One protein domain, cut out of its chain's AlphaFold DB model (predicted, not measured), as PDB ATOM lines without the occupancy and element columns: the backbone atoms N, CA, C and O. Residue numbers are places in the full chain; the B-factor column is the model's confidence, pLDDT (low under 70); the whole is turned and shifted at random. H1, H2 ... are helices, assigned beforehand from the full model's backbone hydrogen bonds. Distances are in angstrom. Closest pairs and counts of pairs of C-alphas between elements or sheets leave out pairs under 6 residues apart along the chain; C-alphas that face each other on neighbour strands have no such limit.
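What this domain is: This is residues 2 to 54 of the 59 residues of the protein "IS110 family transposase" of Klebsiella pneumoniae (UniProt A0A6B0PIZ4). Two short helices, H1 and H2, and the first part of a long helix, H3, form a small head, from which residues 43 to 54 stick out as an arm. The 53 printed residues hold H1, H2 and H3 in that order and no named strand: all helix. The whole is only just loose, close to compact, with a radius of gyration of the C-alphas of 12.3 A, and spans 39 by 21 by 19 A.

Where its parts are: H1, residues 2 to 13, begins at C-alpha 2 (113.599, 5.599, 154.637) and is 16.4 A long. H2, residues 18 to 29, is 16.9 A. H3, residues 32 to 53, is 31.6 A and ends at C-alpha 53 (151.056, -3.493, 152.615).

How they stand to each other: H1 is close to but not clearly touching H2 (closest C-alphas Leu 12 and Ala 20, 6.1 A) at a shallow tilt of 31 degrees, opposite ways. It is likewise close to but not clearly touching H3 (Ala 5 and Asn 32, 6.3 A), at a steep 47 degrees. H2 and H3 form a helical hairpin, touching through residues 23 to 27 and 35 to 39 alone, with closest C-alphas Leu 26 and Val 35 at 6.4 A. In each helix every O i to N i+4 pair is within hydrogen-bond range.

The domain as a whole: The C-alphas of Val 2 and Gln 54 are farthest apart, 39.3 A. The printed part has no cut, and both links are tight. The pLDDT is under 70 at residues 2 to 16, 30 to 33 and 53 to 54.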
ATOM      1  N   VAL A   2     113.310   4.154 154.800       56.19
ATOM      2  CA  VAL A   2     113.599   5.599 154.637       56.19
ATOM      3  C   VAL A   2     114.467   6.185 155.767       56.19
ATOM      4  O   VAL A   2     115.354   6.993 155.509       56.19
ATOM      5  N   GLN A   3     114.276   5.747 157.015       57.22
ATOM      6  CA  GLN A   3     115.024   6.283 158.164       57.22
ATOM      7  C   GLN A   3     116.511   5.886 158.175       57.22
ATOM      8  O   GLN A   3     117.355   6.723 158.482       57.22
ATOM      9  N   CYS A   4     116.859   4.657 157.777       56.28
ATOM     10  CA  CYS A   4     118.256   4.201 157.732       56.28
ATOM     11  C   CYS A   4     119.073   4.954 156.673       56.28
ATOM     12  O   CYS A   4     120.208   5.347 156.931       56.28
ATOM     13  N   ALA A   5     118.472   5.211 155.507       60.56
ATOM     14  CA  ALA A   5     119.082   6.026 154.462       60.56
ATOM     15  C   ALA A   5     119.350   7.457 154.945       60.56
ATOM     16  O   ALA A   5     120.429   7.996 154.719       60.56
ATOM     17  N   ARG A   6     118.399   8.050 155.676       62.75
ATOM     18  CA  ARG A   6     118.534   9.410 156.206       62.75
ATOM     19  C   ARG A   6     119.690   9.532 157.196       62.75
ATOM     20  O   ARG A   6     120.482  10.456 157.076       62.75
ATOM     21  N   VAL A   7     119.822   8.590 158.132       65.31
ATOM     22  CA  VAL A   7     120.925   8.591 159.112       65.31
ATOM     23  C   VAL A   7     122.279   8.400 158.422       65.31
ATOM     24  O   VAL A   7     123.253   9.066 158.773       65.31
ATOM     25  N   PHE A   8     122.340   7.538 157.405       63.84
ATOM     26  CA  PHE A   8     123.563   7.295 156.643       63.84
ATOM     27  C   PHE A   8     123.987   8.519 155.820       63.84
ATOM     28  O   PHE A   8     125.149   8.914 155.877       63.84
ATOM     29  N   ILE A   9     123.042   9.177 155.135       63.97
ATOM     30  CA  ILE A   9     123.289  10.432 154.411       63.97
ATOM     31  C   ILE A   9     123.684  11.553 155.377       63.97
ATOM     32  O   ILE A   9     124.626  12.274 155.083       63.97
ATOM     33  N   GLN A  10     123.052  11.675 156.549       65.44
ATOM     34  CA  GLN A  10     123.419  12.709 157.525       65.44
ATOM     35  C   GLN A  10     124.826  12.526 158.099       65.44
ATOM     36  O   GLN A  10     125.548  13.502 158.301       65.44
ATOM     37  N   LYS A  11     125.254  11.283 158.334       63.53
ATOM     38  CA  LYS A  11     126.645  11.000 158.721       63.53
ATOM     39  C   LYS A  11     127.628  11.316 157.597       63.53
ATOM     40  O   LYS A  11     128.750  11.733 157.870       63.53
ATOM     41  N   LEU A  12     127.193  11.147 156.354       62.25
ATOM     42  CA  LEU A  12     127.962  11.499 155.170       62.25
ATOM     43  C   LEU A  12     128.019  13.017 154.937       62.25
ATOM     44  O   LEU A  12     129.022  13.521 154.453       62.25
ATOM     45  N   GLU A  13     126.978  13.751 155.334       59.16
ATOM     46  CA  GLU A  13     126.894  15.214 155.263       59.16
ATOM     47  C   GLU A  13     127.945  15.898 156.149       59.16
ATOM     48  O   GLU A  13     128.470  16.950 155.799       59.16
ATOM     49  N   HIS A  14     128.298  15.255 157.266       62.75
ATOM     50  CA  HIS A  14     129.374  15.683 158.163       62.75
ATOM     51  C   HIS A  14     130.781  15.269 157.691       62.75
ATOM     52  O   HIS A  14     131.779  15.739 158.233       62.75
ATOM     53  N   GLN A  15     130.881  14.383 156.698       60.69
ATOM     54  CA  GLN A  15     132.135  13.949 156.086       60.69
ATOM     55  C   GLN A  15     132.356  14.767 154.813       60.69
ATOM     56  O   GLN A  15     131.876  14.412 153.746       60.69
ATOM     57  N   SER A  16     133.071  15.886 154.903       55.47
ATOM     58  CA  SER A  16     133.344  16.714 153.724       55.47
ATOM     59  C   SER A  16     134.613  16.235 153.005       55.47
ATOM     60  O   SER A  16     135.696  16.211 153.587       55.47
ATOM     61  N   GLY A  17     134.483  15.812 151.742       71.12
ATOM     62  CA  GLY A  17     135.602  15.364 150.904       71.12
ATOM     63  C   GLY A  17     135.156  14.739 149.577       71.12
ATOM     64  O   GLY A  17     133.976  14.453 149.384       71.12
ATOM     65  N   LYS A  18     136.108  14.456 148.670       74.94
ATOM     66  CA  LYS A  18     135.847  13.851 147.337       74.94
ATOM     67  C   LYS A  18     135.002  12.568 147.390       74.94
ATOM     68  O   LYS A  18     134.324  12.228 146.430       74.94
ATOM     69  N   LEU A  19     135.057  11.839 148.507       71.25
ATOM     70  CA  LEU A  19     134.262  10.633 148.731       71.25
ATOM     71  C   LEU A  19     132.773  10.949 148.929       71.25
ATOM     72  O   LEU A  19     131.931  10.232 148.399       71.25
ATOM     73  N   ALA A  20     132.454  11.995 149.690       72.94
ATOM     74  CA  ALA A  20     131.075  12.359 149.980       72.94
ATOM     75  C   ALA A  20     130.382  12.991 148.774       72.94
ATOM     76  O   ALA A  20     129.204  12.726 148.544       72.94
ATOM     77  N   ASP A  21     131.132  13.748 147.972       78.62
ATOM     78  CA  ASP A  21     130.658  14.275 146.692       78.62
ATOM     79  C   ASP A  21     130.316  13.137 145.714       78.62
ATOM     80  O   ASP A  21     129.187  13.030 145.242       78.62
ATOM     81  N   TRP A  22     131.232  12.173 145.559       78.44
ATOM     82  CA  TRP A  22     131.004  10.979 144.743       78.44
ATOM     83  C   TRP A  22     129.795  10.153 145.209       78.44
ATOM     84  O   TRP A  22     129.007   9.661 144.403       78.44
ATOM     85  N   VAL A  23     129.614  10.005 146.523       74.69
ATOM     86  CA  VAL A  23     128.462   9.296 147.092       74.69
ATOM     87  C   VAL A  23     127.153  10.067 146.876       74.69
ATOM     88  O   VAL A  23     126.136   9.436 146.588       74.69
ATOM     89  N   ARG A  24     127.153  11.404 146.966       75.62
ATOM     90  CA  ARG A  24     125.991  12.240 146.615       75.62
ATOM     91  C   ARG A  24     125.605  12.076 145.147       75.62
ATOM     92  O   ARG A  24     124.424  11.909 144.846       75.62
ATOM     93  N   GLU A  25     126.587  12.042 144.252       77.81
ATOM     94  CA  GLU A  25     126.367  11.779 142.828       77.81
ATOM     95  C   GLU A  25     125.778  10.376 142.594       77.81
ATOM     96  O   GLU A  25     124.844  10.189 141.809       77.81
ATOM     97  N   LEU A  26     126.273   9.384 143.339       74.62
ATOM     98  CA  LEU A  26     125.802   8.004 143.265       74.62
ATOM     99  C   LEU A  26     124.375   7.844 143.811       74.62
ATOM    100  O   LEU A  26     123.597   7.077 143.247       74.62
ATOM    101  N   LEU A  27     124.017   8.590 144.858       72.44
ATOM    102  CA  LEU A  27     122.657   8.664 145.406       72.44
ATOM    103  C   LEU A  27     121.676   9.326 144.437       72.44
ATOM    104  O   LEU A  27     120.512   8.940 144.383       72.44
ATOM    105  N   CYS A  28     122.147  10.298 143.657       72.62
ATOM    106  CA  CYS A  28     121.341  10.951 142.630       72.62
ATOM    107  C   CYS A  28     121.019   9.992 141.468       72.62
ATOM    108  O   CYS A  28     119.953  10.081 140.864       72.62
ATOM    109  N   ARG A  29     121.913   9.032 141.181       72.62
ATOM    110  CA  ARG A  29     121.762   8.072 140.074       72.62
ATOM    111  C   ARG A  29     121.214   6.698 140.479       72.62
ATOM    112  O   ARG A  29     120.684   5.992 139.621       72.62
ATOM    113  N   LYS A  30     121.364   6.267 141.738       64.69
ATOM    114  CA  LYS A  30     121.021   4.905 142.190       64.69
ATOM    115  C   LYS A  30     120.465   4.846 143.616       64.69
ATOM    116  O   LYS A  30     120.745   5.678 144.467       64.69
ATOM    117  N   SER A  31     119.709   3.778 143.882       67.69
ATOM    118  CA  SER A  31     119.102   3.497 145.190       67.69
ATOM    119  C   SER A  31     120.146   3.356 146.310       67.69
ATOM    120  O   SER A  31     121.207   2.758 146.110       67.69
ATOM    121  N   ASN A  32     119.793   3.843 147.507       67.75
ATOM    122  CA  ASN A  32     120.611   3.865 148.732       67.75
ATOM    123  C   ASN A  32     121.381   2.563 149.009       67.75
ATOM    124  O   ASN A  32     122.520   2.599 149.461       67.75
ATOM    125  N   PHE A  33     120.790   1.406 148.710       68.31
ATOM    126  CA  PHE A  33     121.423   0.102 148.929       68.31
ATOM    127  C   PHE A  33     122.715  -0.090 148.134       68.31
ATOM    128  O   PHE A  33     123.687  -0.653 148.640       68.31
ATOM    129  N   VAL A  34     122.748   0.403 146.896       74.44
ATOM    130  CA  VAL A  34     123.934   0.276 146.044       74.44
ATOM    131  C   VAL A  34     125.034   1.212 146.524       74.44
ATOM    132  O   VAL A  34     126.206   0.851 146.486       74.44
ATOM    133  N   VAL A  35     124.656   2.379 147.042       75.00
ATOM    134  CA  VAL A  35     125.592   3.338 147.626       75.00
ATOM    135  C   VAL A  35     126.277   2.762 148.865       75.00
ATOM    136  O   VAL A  35     127.501   2.844 148.974       75.00
ATOM    137  N   THR A  36     125.527   2.104 149.752       74.25
ATOM    138  CA  THR A  36     126.097   1.440 150.935       74.25
ATOM    139  C   THR A  36     127.082   0.337 150.547       74.25
ATOM    140  O   THR A  36     128.188   0.288 151.087       74.25
ATOM    141  N   CYS A  37     126.731  -0.515 149.574       75.00
ATOM    142  CA  CYS A  37     127.644  -1.548 149.071       75.00
ATOM    143  C   CYS A  37     128.896  -0.955 148.414       75.00
ATOM    144  O   CYS A  37     130.000  -1.443 148.645       75.00
ATOM    145  N   ALA A  38     128.753   0.108 147.623       78.62
ATOM    146  CA  ALA A  38     129.885   0.768 146.981       78.62
ATOM    147  C   ALA A  38     130.849   1.384 148.009       78.62
ATOM    148  O   ALA A  38     132.068   1.266 147.860       78.62
ATOM    149  N   LEU A  39     130.316   1.988 149.078       73.38
ATOM    150  CA  LEU A  39     131.125   2.506 150.180       73.38
ATOM    151  C   LEU A  39     131.850   1.374 150.917       73.38
ATOM    152  O   LEU A  39     133.058   1.470 151.133       73.38
ATOM    153  N   ALA A  40     131.139   0.289 151.242       79.06
ATOM    154  CA  ALA A  40     131.729  -0.894 151.864       79.06
ATOM    155  C   ALA A  40     132.852  -1.478 150.997       79.06
ATOM    156  O   ALA A  40     133.932  -1.756 151.505       79.06
ATOM    157  N   ASN A  41     132.653  -1.559 149.678       84.00
ATOM    158  CA  ASN A  41     133.675  -2.016 148.740       84.00
ATOM    159  C   ASN A  41     134.902  -1.087 148.716       84.00
ATOM    160  O   ASN A  41     136.041  -1.546 148.622       84.00
ATOM    161  N   LYS A  42     134.704   0.230 148.844       77.81
ATOM    162  CA  LYS A  42     135.814   1.191 148.901       77.81
ATOM    163  C   LYS A  42     136.597   1.090 150.212       77.81
ATOM    164  O   LYS A  42     137.824   1.134 150.175       77.81
ATOM    165  N   LEU A  43     135.911   0.902 151.341       79.06
ATOM    166  CA  LEU A  43     136.543   0.647 152.640       79.06
ATOM    167  C   LEU A  43     137.268  -0.699 152.658       79.06
ATOM    168  O   LEU A  43     138.416  -0.753 153.086       79.06
ATOM    169  N   ALA A  44     136.658  -1.750 152.110       82.81
ATOM    170  CA  ALA A  44     137.279  -3.061 151.954       82.81
ATOM    171  C   ALA A  44     138.542  -2.980 151.092       82.81
ATOM    172  O   ALA A  44     139.545  -3.584 151.437       82.81
ATOM    173  N   ARG A  45     138.552  -2.173 150.023       81.62
ATOM    174  CA  ARG A  45     139.760  -1.905 149.223       81.62
ATOM    175  C   ARG A  45     140.845  -1.160 150.000       81.62
ATOM    176  O   ARG A  45     142.015  -1.456 149.790       81.62
ATOM    177  N   ILE A  46     140.490  -0.211 150.869       81.19
ATOM    178  CA  ILE A  46     141.458   0.502 151.725       81.19
ATOM    179  C   ILE A  46     142.023  -0.440 152.791       81.19
ATOM    180  O   ILE A  46     143.236  -0.482 152.965       81.19
ATOM    181  N   ALA A  47     141.161  -1.211 153.453       82.56
ATOM    182  CA  ALA A  47     141.547  -2.219 154.434       82.56
ATOM    183  C   ALA A  47     142.410  -3.305 153.787       82.56
ATOM    184  O   ALA A  47     143.490  -3.583 154.277       82.56
ATOM    185  N   TRP A  48     141.997  -3.831 152.632       81.94
ATOM    186  CA  TRP A  48     142.780  -4.778 151.845       81.94
ATOM    187  C   TRP A  48     144.125  -4.197 151.461       81.94
ATOM    188  O   TRP A  48     145.135  -4.863 151.616       81.94
ATOM    189  N   ALA A  49     144.153  -2.958 150.964       82.94
ATOM    190  CA  ALA A  49     145.406  -2.317 150.644       82.94
ATOM    191  C   ALA A  49     146.273  -2.252 151.899       82.94
ATOM    192  O   ALA A  49     147.375  -2.758 151.828       82.94
ATOM    193  N   LEU A  50     145.774  -1.734 153.025       78.69
ATOM    194  CA  LEU A  50     146.495  -1.647 154.300       78.69
ATOM    195  C   LEU A  50     147.022  -3.009 154.776       78.69
ATOM    196  O   LEU A  50     148.211  -3.122 155.051       78.69
ATOM    197  N   THR A  51     146.173  -4.036 154.809       79.31
ATOM    198  CA  THR A  51     146.549  -5.411 155.153       79.31
ATOM    199  C   THR A  51     147.603  -5.934 154.185       79.31
ATOM    200  O   THR A  51     148.639  -6.398 154.636       79.31
ATOM    201  N   ALA A  52     147.420  -5.776 152.874       77.88
ATOM    202  CA  ALA A  52     148.378  -6.218 151.863       77.88
ATOM    203  C   ALA A  52     149.731  -5.486 151.953       77.88
ATOM    204  O   ALA A  52     150.757  -6.110 151.708       77.88
ATOM    205  N   ARG A  53     149.776  -4.201 152.351       65.25
ATOM    206  CA  ARG A  53     151.056  -3.493 152.615       65.25
ATOM    207  C   ARG A  53     151.673  -3.866 153.964       65.25
ATOM    208  O   ARG A  53     152.839  -3.576 154.184       65.25
ATOM    209  N   GLN A  54     150.912  -4.483 154.867       61.00
ATOM    210  CA  GLN A  54     151.392  -5.012 156.147       61.00
ATOM    211  C   GLN A  54     151.776  -6.502 156.069       61.00
ATOM    212  O   GLN A  54     152.152  -7.076 157.084       61.00
TER     213      GLN A  54